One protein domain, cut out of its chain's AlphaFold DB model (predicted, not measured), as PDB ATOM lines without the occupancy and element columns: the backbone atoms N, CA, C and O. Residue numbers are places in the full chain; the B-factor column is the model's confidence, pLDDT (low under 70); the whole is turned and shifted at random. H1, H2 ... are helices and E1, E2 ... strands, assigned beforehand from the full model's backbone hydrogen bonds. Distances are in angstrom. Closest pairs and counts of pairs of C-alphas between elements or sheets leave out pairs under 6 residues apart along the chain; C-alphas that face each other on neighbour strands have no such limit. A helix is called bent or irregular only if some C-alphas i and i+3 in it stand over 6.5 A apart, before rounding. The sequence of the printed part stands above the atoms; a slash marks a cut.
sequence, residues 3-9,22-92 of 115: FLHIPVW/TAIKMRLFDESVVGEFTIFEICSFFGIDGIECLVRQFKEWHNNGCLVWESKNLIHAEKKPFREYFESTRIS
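Overview. This is residues 3 to 9 and 22 to 92 of the 115 residues of an uncharacterized protein of Corynebacterium sp. zg331 (UniProt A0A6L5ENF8). A strongly twisted four-stranded sheet has two helices over one face, the short H1 along it and the longer H2 standing up from it, while the small, irregular H3 lies off the sheet, beside H2. The other face of the sheet has no named helix on it. The 78 printed residues hold three named helices and four named strands, in the order E1 E2 H1 H2 E3 E4 H3, and the class is mixed, helices and strands. The sheet runs E2 E1 E4 E3 and is mixed. The whole is compact, with a radius of gyration of the C-alphas of 11.5 A and spans of 30 by 26 by 19 A.

Along the chain. Residues 3 to 9 hold no named element. Find C-alpha 22 at (140.704, 114.492, 120.888); from there E1, residues 22 to 27, runs 17.1 A. E2 takes residues 35 to 38, 10.2 A, and H1 follows at once, residues 39 to 46, 10.9 A. Look next at C-alpha 50, (140.372, 127.674, 121.210), where H2 begins; it holds residues 50 to 63 and runs 20.3 A. E3 is residues 67 to 70, 9.8 A, and E4 is residues 75 to 78, 9.4 A. H3, residues 82 to 89, 10.2 A, ends at C-alpha 89, (130.931, 132.551, 135.262); it is irregular, with C-alphas 84 and 87 7.6 A apart.

Arrangement. Begin at the sheet. E1 and E2 form a hairpin, antiparallel at 155 degrees, with N 24 and O 37 at 2.8 A. E1 and E4 are parallel at 40 degrees, with N 76 and O 25 at 2.9 A. E4 and E3 form a hairpin, antiparallel at 148 degrees, with N 70 and O 75 at 2.8 A. E2, H1, H2 and E3 make a split strand-helix-strand unit, two strands of one sheet that are not neighbours, with helices between them along the chain and E1 and E4 between them in the sheet; its crossover is right-handed. H1 and H2 lie on the same face, giving two layers, a sheet with helices on one face. H1 lies over E2 at a height over the sheet of 7.9 A, along the strands at 26 degrees on the local plane. H2 stands up from the sheet at 56 degrees. With residues 50 to 54 alone H2 touches H1, the closest C-alphas being those of Cys 43 and Gly 50, 6.2 A apart, at a steep tilt of 67 degrees. With residues 57 to 61 alone H2 only just touches H3, with 3 pairs of C-alphas within 8 A; the closest are those of Glu 60 and Thr 89, 6.4 A apart. H3 is not on the sheet. In H1 and H2 every O i to N i+4 pair is within hydrogen-bond range; in H3 2 of 4 are.

Size, cuts and confidence. The C-alphas farthest apart, those of Lys 72 and Ser 92, are 32.0 A apart. Residues 10 to 21 are cut out, and C-alphas 9 and 22 stand 14.6 A apart across the cut. No link between named elements is long. The mean pLDDT of the printed part is 94.0, and no printed residue is under 70.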
ATOM      1  N   PHE A   3     139.636 109.705 123.559       93.25
ATOM      2  CA  PHE A   3     139.068 110.408 124.711       93.25
ATOM      3  C   PHE A   3     140.146 110.973 125.626       93.25
ATOM      4  O   PHE A   3     141.155 110.325 125.900       93.25
ATOM      5  N   LEU A   4     139.892 112.170 126.140       93.06
ATOM      6  CA  LEU A   4     140.706 112.772 127.178       93.06
ATOM      7  C   LEU A   4     140.532 111.993 128.492       93.06
ATOM      8  O   LEU A   4     139.421 111.817 128.993       93.06
ATOM      9  N   HIS A   5     141.644 111.526 129.061       93.88
ATOM     10  CA  HIS A   5     141.656 110.746 130.310       93.88
ATOM     11  C   HIS A   5     141.770 111.607 131.577       93.88
ATOM     12  O   HIS A   5     141.727 111.102 132.700       93.88
ATOM     13  N   ILE A   6     141.915 112.915 131.397       95.19
ATOM     14  CA  ILE A   6     141.983 113.926 132.446       95.19
ATOM     15  C   ILE A   6     140.839 114.925 132.239       95.19
ATOM     16  O   ILE A   6     140.340 115.041 131.122       95.19
ATOM     17  N   PRO A   7     140.398 115.655 133.273       96.25
ATOM     18  CA  PRO A   7     139.460 116.747 133.056       96.25
ATOM     19  C   PRO A   7     140.119 117.872 132.253       96.25
ATOM     20  O   PRO A   7     141.321 118.113 132.390       96.25
ATOM     21  N   VAL A   8     139.321 118.601 131.473       96.62
ATOM     22  CA  VAL A   8     139.797 119.676 130.585       96.62
ATOM     23  C   VAL A   8     140.635 120.711 131.341       96.62
ATOM     24  O   VAL A   8     141.708 121.082 130.886       96.62
ATOM     25  N   TRP A   9     140.232 121.107 132.552       96.00
ATOM     26  CA  TRP A   9     140.965 122.091 133.364       96.00
ATOM     27  C   TRP A   9     142.341 121.623 133.883       96.00
ATOM     28  O   TRP A   9     143.000 122.361 134.618       96.00
ATOM     29  N   THR A  22     140.887 114.587 119.437       94.31
ATOM     30  CA  THR A  22     140.704 114.492 120.888       94.31
ATOM     31  C   THR A  22     139.294 114.906 121.268       94.31
ATOM     32  O   THR A  22     138.862 116.011 120.949       94.31
ATOM     33  N   ALA A  23     138.601 114.035 121.993       94.38
ATOM     34  CA  ALA A  23     137.239 114.248 122.444       94.38
ATOM     35  C   ALA A  23     137.094 114.194 123.956       94.38
ATOM     36  O   ALA A  23     137.861 113.547 124.672       94.38
ATOM     37  N   ILE A  24     136.048 114.850 124.428       95.88
ATOM     38  CA  ILE A  24     135.596 114.824 125.804       95.88
ATOM     39  C   ILE A  24     134.184 114.255 125.859       95.88
ATOM     40  O   ILE A  24     133.435 114.298 124.882       95.88
ATOM     41  N   LYS A  25     133.815 113.752 127.033       96.81
ATOM     42  CA  LYS A  25     132.433 113.396 127.335       96.81
ATOM     43  C   LYS A  25     131.842 114.451 128.245       96.81
ATOM     44  O   LYS A  25     132.486 114.853 129.220       96.81
ATOM     45  N   MET A  26     130.629 114.883 127.934       95.38
ATOM     46  CA  MET A  26     129.887 115.849 128.728       95.38
ATOM     47  C   MET A  26     128.460 115.362 128.939       95.38
ATOM     48  O   MET A  26     127.832 114.825 128.031       95.38
ATOM     49  N   ARG A  27     127.947 115.548 130.149       95.94
ATOM     50  CA  ARG A  27     126.552 115.297 130.487       95.94
ATOM     51  C   ARG A  27     125.946 116.588 131.000       95.94
ATOM     52  O   ARG A  27     126.466 117.155 131.964       95.94
ATOM     53  N   LEU A  28     124.893 117.035 130.328       92.25
ATOM     54  CA  LEU A  28     124.150 118.229 130.706       92.25
ATOM     55  C   LEU A  28     123.307 117.960 131.957       92.25
ATOM     56  O   LEU A  28     123.082 116.811 132.347       92.25
ATOM     57  N   PHE A  29     122.879 119.033 132.607       90.81
ATOM     58  CA  PHE A  29     122.085 118.964 133.820       90.81
ATOM     59  C   PHE A  29     120.763 118.227 133.579       90.81
ATOM     60  O   PHE A  29     120.076 118.496 132.600       90.81
ATOM     61  N   ASP A  30     120.417 117.326 134.502       87.00
ATOM     62  CA  ASP A  30     119.198 116.497 134.481       87.00
ATOM     63  C   ASP A  30     119.047 115.573 133.254       87.00
ATOM     64  O   ASP A  30     118.033 114.903 133.080       87.00
ATOM     65  N   GLU A  31     120.089 115.460 132.426       85.62
ATOM     66  CA  GLU A  31     120.114 114.552 131.286       85.62
ATOM     67  C   GLU A  31     120.723 113.199 131.671       85.62
ATOM     68  O   GLU A  31     121.764 113.104 132.330       85.62
ATOM     69  N   SER A  32     120.107 112.109 131.207       86.19
ATOM     70  CA  SER A  32     120.695 110.765 131.314       86.19
ATOM     71  C   SER A  32     121.712 110.476 130.208       86.19
ATOM     72  O   SER A  32     122.474 109.514 130.303       86.19
ATOM     73  N   VAL A  33     121.700 111.280 129.143       90.12
ATOM     74  CA  VAL A  33     122.525 111.087 127.949       90.12
ATOM     75  C   VAL A  33     123.883 111.765 128.123       90.12
ATOM     76  O   VAL A  33     124.003 112.848 128.691       90.12
ATOM     77  N   VAL A  34     124.924 111.106 127.618       94.50
ATOM     78  CA  VAL A  34     126.286 111.636 127.565       94.50
ATOM     79  C   VAL A  34     126.582 112.020 126.122       94.50
ATOM     80  O   VAL A  34     126.550 111.166 125.239       94.50
ATOM     81  N   GLY A  35     126.863 113.299 125.893       93.81
ATOM     82  CA  GLY A  35     127.371 113.798 124.624       93.81
ATOM     83  C   GLY A  35     128.879 113.593 124.525       93.81
ATOM     84  O   GLY A  35     129.609 113.729 125.511       93.81
ATOM     85  N   GLU A  36     129.345 113.267 123.328       95.69
ATOM     86  CA  GLU A  36     130.760 113.141 123.003       95.69
ATOM     87  C   GLU A  36     131.101 114.219 121.979       95.69
ATOM     88  O   GLU A  36     130.439 114.321 120.950       95.69
ATOM     89  N   PHE A  37     132.106 115.032 122.286       93.25
ATOM     90  CA  PHE A  37     132.486 116.176 121.465       93.25
ATOM     91  C   PHE A  37     133.995 116.211 121.331       93.25
ATOM     92  O   PHE A  37     134.708 116.100 122.330       93.25
ATOM     93  N   THR A  38     134.497 116.411 120.121       95.44
ATOM     94  CA  THR A  38     135.881 116.843 119.933       95.44
ATOM     95  C   THR A  38     136.105 118.198 120.606       95.44
ATOM     96  O   THR A  38     135.167 118.973 120.814       95.44
ATOM     97  N   ILE A  39     137.355 118.502 120.957       93.25
ATOM     98  CA  ILE A  39     137.720 119.817 121.503       93.25
ATOM     99  C   ILE A  39     137.293 120.929 120.531       93.25
ATOM    100  O   ILE A  39     136.762 121.952 120.953       93.25
ATOM    101  N   PHE A  40     137.473 120.710 119.229       91.12
ATOM    102  CA  PHE A  40     137.017 121.642 118.204       91.12
ATOM    103  C   PHE A  40     135.493 121.841 118.230       91.12
ATOM    104  O   PHE A  40     135.024 122.980 118.271       91.12
ATOM    105  N   GLU A  41     134.713 120.755 118.245       92.62
ATOM    106  CA  GLU A  41     133.246 120.830 118.255       92.62
ATOM    107  C   GLU A  41     132.718 121.553 119.490       92.62
ATOM    108  O   GLU A  41     131.824 122.386 119.366       92.62
ATOM    109  N   ILE A  42     133.281 121.283 120.672       92.50
ATOM    110  CA  ILE A  42     132.806 121.933 121.894       92.50
ATOM    111  C   ILE A  42     133.176 123.419 121.939       92.50
ATOM    112  O   ILE A  42     132.346 124.236 122.338       92.50
ATOM    113  N   CYS A  43     134.369 123.794 121.465       91.50
ATOM    114  CA  CYS A  43     134.729 125.199 121.286       91.50
ATOM    115  C   CYS A  43     133.757 125.892 120.324       91.50
ATOM    116  O   CYS A  43     133.221 126.948 120.651       91.50
ATOM    117  N   SER A  44     133.463 125.270 119.177       89.62
ATOM    118  CA  SER A  44     132.518 125.809 118.197       89.62
ATOM    119  C   SER A  44     131.099 125.930 118.756       89.62
ATOM    120  O   SER A  44     130.424 126.916 118.475       89.62
ATOM    121  N   PHE A  45     130.638 124.946 119.529       87.31
ATOM    122  CA  PHE A  45     129.289 124.926 120.093       87.31
ATOM    123  C   PHE A  45     129.072 126.060 121.101       87.31
ATOM    124  O   PHE A  45     128.046 126.732 121.058       87.31
ATOM    125  N   PHE A  46     130.052 126.308 121.976       86.94
ATOM    126  CA  PHE A  46     129.974 127.373 122.980       86.94
ATOM    127  C   PHE A  46     130.515 128.728 122.498       86.94
ATOM    128  O   PHE A  46     130.418 129.713 123.227       86.94
ATOM    129  N   GLY A  47     131.087 128.804 121.292       90.06
ATOM    130  CA  GLY A  47     131.747 130.013 120.788       90.06
ATOM    131  C   GLY A  47     133.012 130.391 121.570       90.06
ATOM    132  O   GLY A  47     133.293 131.576 121.734       90.06
ATOM    133  N   ILE A  48     133.736 129.394 122.083       92.31
ATOM    134  CA  ILE A  48     134.968 129.558 122.864       92.31
ATOM    135  C   ILE A  48     136.171 129.630 121.920       92.31
ATOM    136  O   ILE A  48     136.317 128.793 121.027       92.31
ATOM    137  N   ASP A  49     137.056 130.597 122.155       91.50
ATOM    138  CA  ASP A  49     138.236 130.840 121.323       91.50
ATOM    139  C   ASP A  49     139.393 129.883 121.656       91.50
ATOM    140  O   ASP A  49     140.325 130.188 122.401       91.50
ATOM    141  N   GLY A  50     139.303 128.665 121.124       90.25
ATOM    142  CA  GLY A  50     140.372 127.674 121.210       90.25
ATOM    143  C   GLY A  50     140.517 126.980 122.570       90.25
ATOM    144  O   GLY A  50     139.715 127.135 123.496       90.25
ATOM    145  N   ILE A  51     141.550 126.137 122.663       91.75
ATOM    146  CA  ILE A  51     141.747 125.219 123.793       91.75
ATOM    147  C   ILE A  51     142.121 125.943 125.087       91.75
ATOM    148  O   ILE A  51     141.615 125.581 126.143       91.75
ATOM    149  N   GLU A  52     142.951 126.985 125.030       92.81
ATOM    150  CA  GLU A  52     143.350 127.735 126.227       92.81
ATOM    151  C   GLU A  52     142.119 128.306 126.943       92.81
ATOM    152  O   GLU A  52     141.925 128.128 128.150       92.81
ATOM    153  N   CYS A  53     141.216 128.908 126.173       94.69
ATOM    154  CA  CYS A  53     139.979 129.448 126.698       94.69
ATOM    155  C   CYS A  53     138.991 128.378 127.150       94.69
ATOM    156  O   CYS A  53     138.328 128.561 128.173       94.69
ATOM    157  N   LEU A  54     138.952 127.226 126.477       95.12
ATOM    158  CA  LEU A  54     138.179 126.077 126.942       95.12
ATOM    159  C   LEU A  54     138.665 125.604 128.320       95.12
ATOM    160  O   LEU A  54     137.850 125.407 129.220       95.12
ATOM    161  N   VAL A  55     139.983 125.481 128.515       96.38
ATOM    162  CA  VAL A  55     140.609 125.104 129.794       96.38
ATOM    163  C   VAL A  55     140.241 126.089 130.894       96.38
ATOM    164  O   VAL A  55     139.784 125.673 131.964       96.38
ATOM    165  N   ARG A  56     140.397 127.390 130.632       96.50
ATOM    166  CA  ARG A  56     140.055 128.455 131.581       96.50
ATOM    167  C   ARG A  56     138.570 128.424 131.943       96.50
ATOM    168  O   ARG A  56     138.232 128.439 133.125       96.50
ATOM    169  N   GLN A  57     137.691 128.300 130.952       96.81
ATOM    170  CA  GLN A  57     136.252 128.301 131.181       96.81
ATOM    171  C   GLN A  57     135.773 127.062 131.948       96.81
ATOM    172  O   GLN A  57     134.986 127.180 132.888       96.81
ATOM    173  N   PHE A  58     136.269 125.875 131.594       97.19
ATOM    174  CA  PHE A  58     135.951 124.634 132.303       97.19
ATOM    175  C   PHE A  58     136.450 124.668 133.749       97.19
ATOM    176  O   PHE A  58     135.781 124.156 134.649       97.19
ATOM    177  N   LYS A  59     137.607 125.295 133.988       97.69
ATOM    178  CA  LYS A  59     138.136 125.522 135.337       97.69
ATOM    179  C   LYS A  59     137.216 126.430 136.147       97.69
ATOM    180  O   LYS A  59     136.942 126.125 137.304       97.69
ATOM    181  N   GLU A  60     136.702 127.495 135.541       97.75
ATOM    182  CA  GLU A  60     135.770 128.412 136.199       97.75
ATOM    183  C   GLU A  60     134.448 127.722 136.557       97.75
ATOM    184  O   GLU A  60     133.978 127.806 137.695       97.75
ATOM    185  N   TRP A  61     133.884 126.939 135.634       97.50
ATOM    186  CA  TRP A  61     132.687 126.141 135.909       97.50
ATOM    187  C   TRP A  61     132.911 125.124 137.028       97.50
ATOM    188  O   TRP A  61     132.028 124.933 137.868       97.50
ATOM    189  N   HIS A  62     134.091 124.502 137.075       97.44
ATOM    190  CA  HIS A  62     134.460 123.581 138.143       97.44
ATOM    191  C   HIS A  62     134.574 124.274 139.506       97.44
ATOM    192  O   HIS A  62     133.966 123.815 140.474       97.44
ATOM    193  N   ASN A  63     135.286 125.402 139.576       97.50
ATOM    194  CA  ASN A  63     135.474 126.170 140.811       97.50
ATOM    195  C   ASN A  63     134.142 126.656 141.407       97.50
ATOM    196  O   ASN A  63     133.990 126.699 142.624       97.50
ATOM    197  N   ASN A  64     133.160 126.962 140.555       97.19
ATOM    198  CA  ASN A  64     131.818 127.392 140.958       97.19
ATOM    199  C   ASN A  64     130.833 126.229 141.195       97.19
ATOM    200  O   ASN A  64     129.622 126.449 141.314       97.19
ATOM    201  N   GLY A  65     131.317 124.981 141.203       96.69
ATOM    202  CA  GLY A  65     130.498 123.786 141.417       96.69
ATOM    203  C   GLY A  65     129.471 123.515 140.313       96.69
ATOM    204  O   GLY A  65     128.544 122.738 140.523       96.69
ATOM    205  N   CYS A  66     129.606 124.154 139.148       96.75
ATOM    206  CA  CYS A  66     128.719 123.967 137.996       96.75
ATOM    207  C   CYS A  66     129.055 122.684 137.237       96.75
ATOM    208  O   CYS A  66     128.169 122.066 136.657       96.75
ATOM    209  N   LEU A  67     130.331 122.290 137.255       96.75
ATOM    210  CA  LEU A  67     130.856 121.157 136.507       96.75
ATOM    211  C   LEU A  67     131.719 120.266 137.405       96.75
ATOM    212  O   LEU A  67     132.600 120.741 138.126       96.75
ATOM    213  N   VAL A  68     131.499 118.954 137.350       97.19
ATOM    214  CA  VAL A  68     132.326 117.971 138.066       97.19
ATOM    215  C   VAL A  68     132.940 116.964 137.108       97.19
ATOM    216  O   VAL A  68     132.421 116.722 136.022       97.19
ATOM    217  N   TRP A  69     134.037 116.346 137.538       97.81
ATOM    218  CA  TRP A  69     134.690 115.272 136.801       97.81
ATOM    219  C   TRP A  69     134.345 113.907 137.388       97.81
ATOM    220  O   TRP A  69     134.682 113.605 138.534       97.81
ATOM    221  N   GLU A  70     133.724 113.057 136.582       96.69
ATOM    222  CA  GLU A  70     133.417 111.672 136.923       96.69
ATOM    223  C   GLU A  70     134.491 110.750 136.348       96.69
ATOM    224  O   GLU A  70     134.352 110.171 135.269       96.69
ATOM    225  N   SER A  71     135.591 110.606 137.087       94.25
ATOM    226  CA  SER A  71     136.817 109.941 136.624       94.25
ATOM    227  C   SER A  71     136.644 108.495 136.156       94.25
ATOM    228  O   SER A  71     137.394 108.057 135.290       94.25
ATOM    229  N   LYS A  72     135.663 107.752 136.684       93.88
ATOM    230  CA  LYS A  72     135.398 106.364 136.262       93.88
ATOM    231  C   LYS A  72     134.941 106.270 134.805       93.88
ATOM    232  O   LYS A  72     135.284 105.309 134.130       93.88
ATOM    233  N   ASN A  73     134.185 107.265 134.345       94.00
ATOM    234  CA  ASN A  73     133.566 107.275 133.018       94.00
ATOM    235  C   ASN A  73     134.139 108.366 132.103       94.00
ATOM    236  O   ASN A  73     133.745 108.451 130.943       94.00
ATOM    237  N   LEU A  74     135.065 109.180 132.619       96.69
ATOM    238  CA  LEU A  74     135.688 110.298 131.918       96.69
ATOM    239  C   LEU A  74     134.675 111.375 131.480       96.69
ATOM    240  O   LEU A  74     134.765 111.907 130.374       96.69
ATOM    241  N   ILE A  75     133.696 111.679 132.341       97.19
ATOM    242  CA  ILE A  75     132.584 112.593 132.034       97.19
ATOM    243  C   ILE A  75     132.727 113.911 132.794       97.19
ATOM    244  O   ILE A  75     132.897 113.928 134.013       97.19
ATOM    245  N   HIS A  76     132.571 115.018 132.073       97.75
ATOM    246  CA  HIS A  76     132.272 116.329 132.636       97.75
ATOM    247  C   HIS A  76     130.762 116.424 132.873       97.75
ATOM    248  O   HIS A  76     129.990 116.493 131.920       97.75
ATOM    249  N   ALA A  77     130.323 116.355 134.127       97.06
ATOM    250  CA  ALA A  77     128.906 116.351 134.474       97.06
ATOM    251  C   ALA A  77     128.484 117.708 135.034       97.06
ATOM    252  O   ALA A  77     129.030 118.179 136.037       97.06
ATOM    253  N   GLU A  78     127.509 118.325 134.385       96.38
ATOM    254  CA  GLU A  78     126.901 119.575 134.812       96.38
ATOM    255  C   GLU A  78     126.005 119.342 136.050       96.38
ATOM    256  O   GLU A  78     125.350 118.307 136.188       96.38
ATOM    257  N   LYS A  79     126.023 120.278 137.007       96.44
ATOM    258  CA  LYS A  79     125.327 120.170 138.308       96.44
ATOM    259  C   LYS A  79     124.186 121.152 138.512       96.44
ATOM    260  O   LYS A  79     123.437 121.005 139.471       96.44
ATOM    261  N   LYS A  80     124.049 122.118 137.617       93.81
ATOM    262  CA  LYS A  80     122.951 123.085 137.557       93.81
ATOM    263  C   LYS A  80     122.762 123.485 136.096       93.81
ATOM    264  O   LYS A  80     123.743 123.429 135.369       93.81
ATOM    265  N   PRO A  81     121.565 123.879 135.651       93.12
ATOM    266  CA  PRO A  81     121.334 124.242 134.256       93.12
ATOM    267  C   PRO A  81     122.299 125.323 133.755       93.12
ATOM    268  O   PRO A  81     122.484 126.334 134.433       93.12
ATOM    269  N   PHE A  82     122.825 125.168 132.538       90.06
ATOM    270  CA  PHE A  82     123.765 126.103 131.903       90.06
ATOM    271  C   PHE A  82     123.359 127.573 132.047       90.06
ATOM    272  O   PHE A  82     124.141 128.422 132.475       90.06
ATOM    273  N   ARG A  83     122.079 127.862 131.777       90.88
ATOM    274  CA  ARG A  83     121.485 129.207 131.863       90.88
ATOM    275  C   ARG A  83     121.593 129.863 133.246       90.88
ATOM    276  O   ARG A  83     121.489 131.077 133.339       90.88
ATOM    277  N   GLU A  84     121.742 129.077 134.313       92.62
ATOM    278  CA  GLU A  84     121.759 129.573 135.695       92.62
ATOM    279  C   GLU A  84     123.149 130.002 136.158       92.62
ATOM    280  O   GLU A  84     123.261 130.719 137.148       92.62
ATOM    281  N   TYR A  85     124.210 129.573 135.471       93.81
ATOM    282  CA  TYR A  85     125.576 129.913 135.870       93.81
ATOM    283  C   TYR A  85     126.410 130.552 134.769       93.81
ATOM    284  O   TYR A  85     127.393 131.218 135.096       93.81
ATOM    285  N   PHE A  86     126.045 130.381 133.494       92.75
ATOM    286  CA  PHE A  86     126.861 130.841 132.374       92.75
ATOM    287  C   PHE A  86     127.195 132.328 132.476       92.75
ATOM    288  O   PHE A  86     128.368 132.660 132.595       92.75
ATOM    289  N   GLU A  87     126.195 133.211 132.553       91.69
ATOM    290  CA  GLU A  87     126.421 134.665 132.604       91.69
ATOM    291  C   GLU A  87     127.312 135.088 133.781       91.69
ATOM    292  O   GLU A  87     128.209 135.909 133.621       91.69
ATOM    293  N   SER A  88     127.128 134.480 134.958       94.25
ATOM    294  CA  SER A  88     127.919 134.807 136.155       94.25
ATOM    295  C   SER A  88     129.345 134.251 136.151       94.25
ATOM    296  O   SER A  88     130.168 134.695 136.944       94.25
ATOM    297  N   THR A  89     129.636 133.262 135.301       95.19
ATOM    298  CA  THR A  89     130.931 132.551 135.262       95.19
ATOM    299  C   THR A  89     131.643 132.693 133.919       95.19
ATOM    300  O   THR A  89     132.679 132.067 133.683       95.19
ATOM    301  N   ARG A  90     131.077 133.475 132.999       94.56
ATOM    302  CA  ARG A  90     131.610 133.667 131.658       94.56
ATOM    303  C   ARG A  90     132.914 134.456 131.730       94.56
ATOM    304  O   ARG A  90     132.945 135.581 132.221       94.56
ATOM    305  N   ILE A  91     133.977 133.892 131.166       95.38
ATOM    306  CA  ILE A  91     135.245 134.597 130.953       95.38
ATOM    307  C   ILE A  91     135.131 135.349 129.626       95.38
ATOM    308  O   ILE A  91     135.343 134.764 128.569       95.38
ATOM    309  N   SER A  92     134.709 136.612 129.663       91.31
ATOM    310  CA  SER A  92     134.297 137.377 128.475       91.31
ATOM    311  C   SER A  92     135.320 137.387 127.340       91.31
ATOM    312  O   SER A  92     134.931 137.230 126.187       91.31
TER     313      SER A  92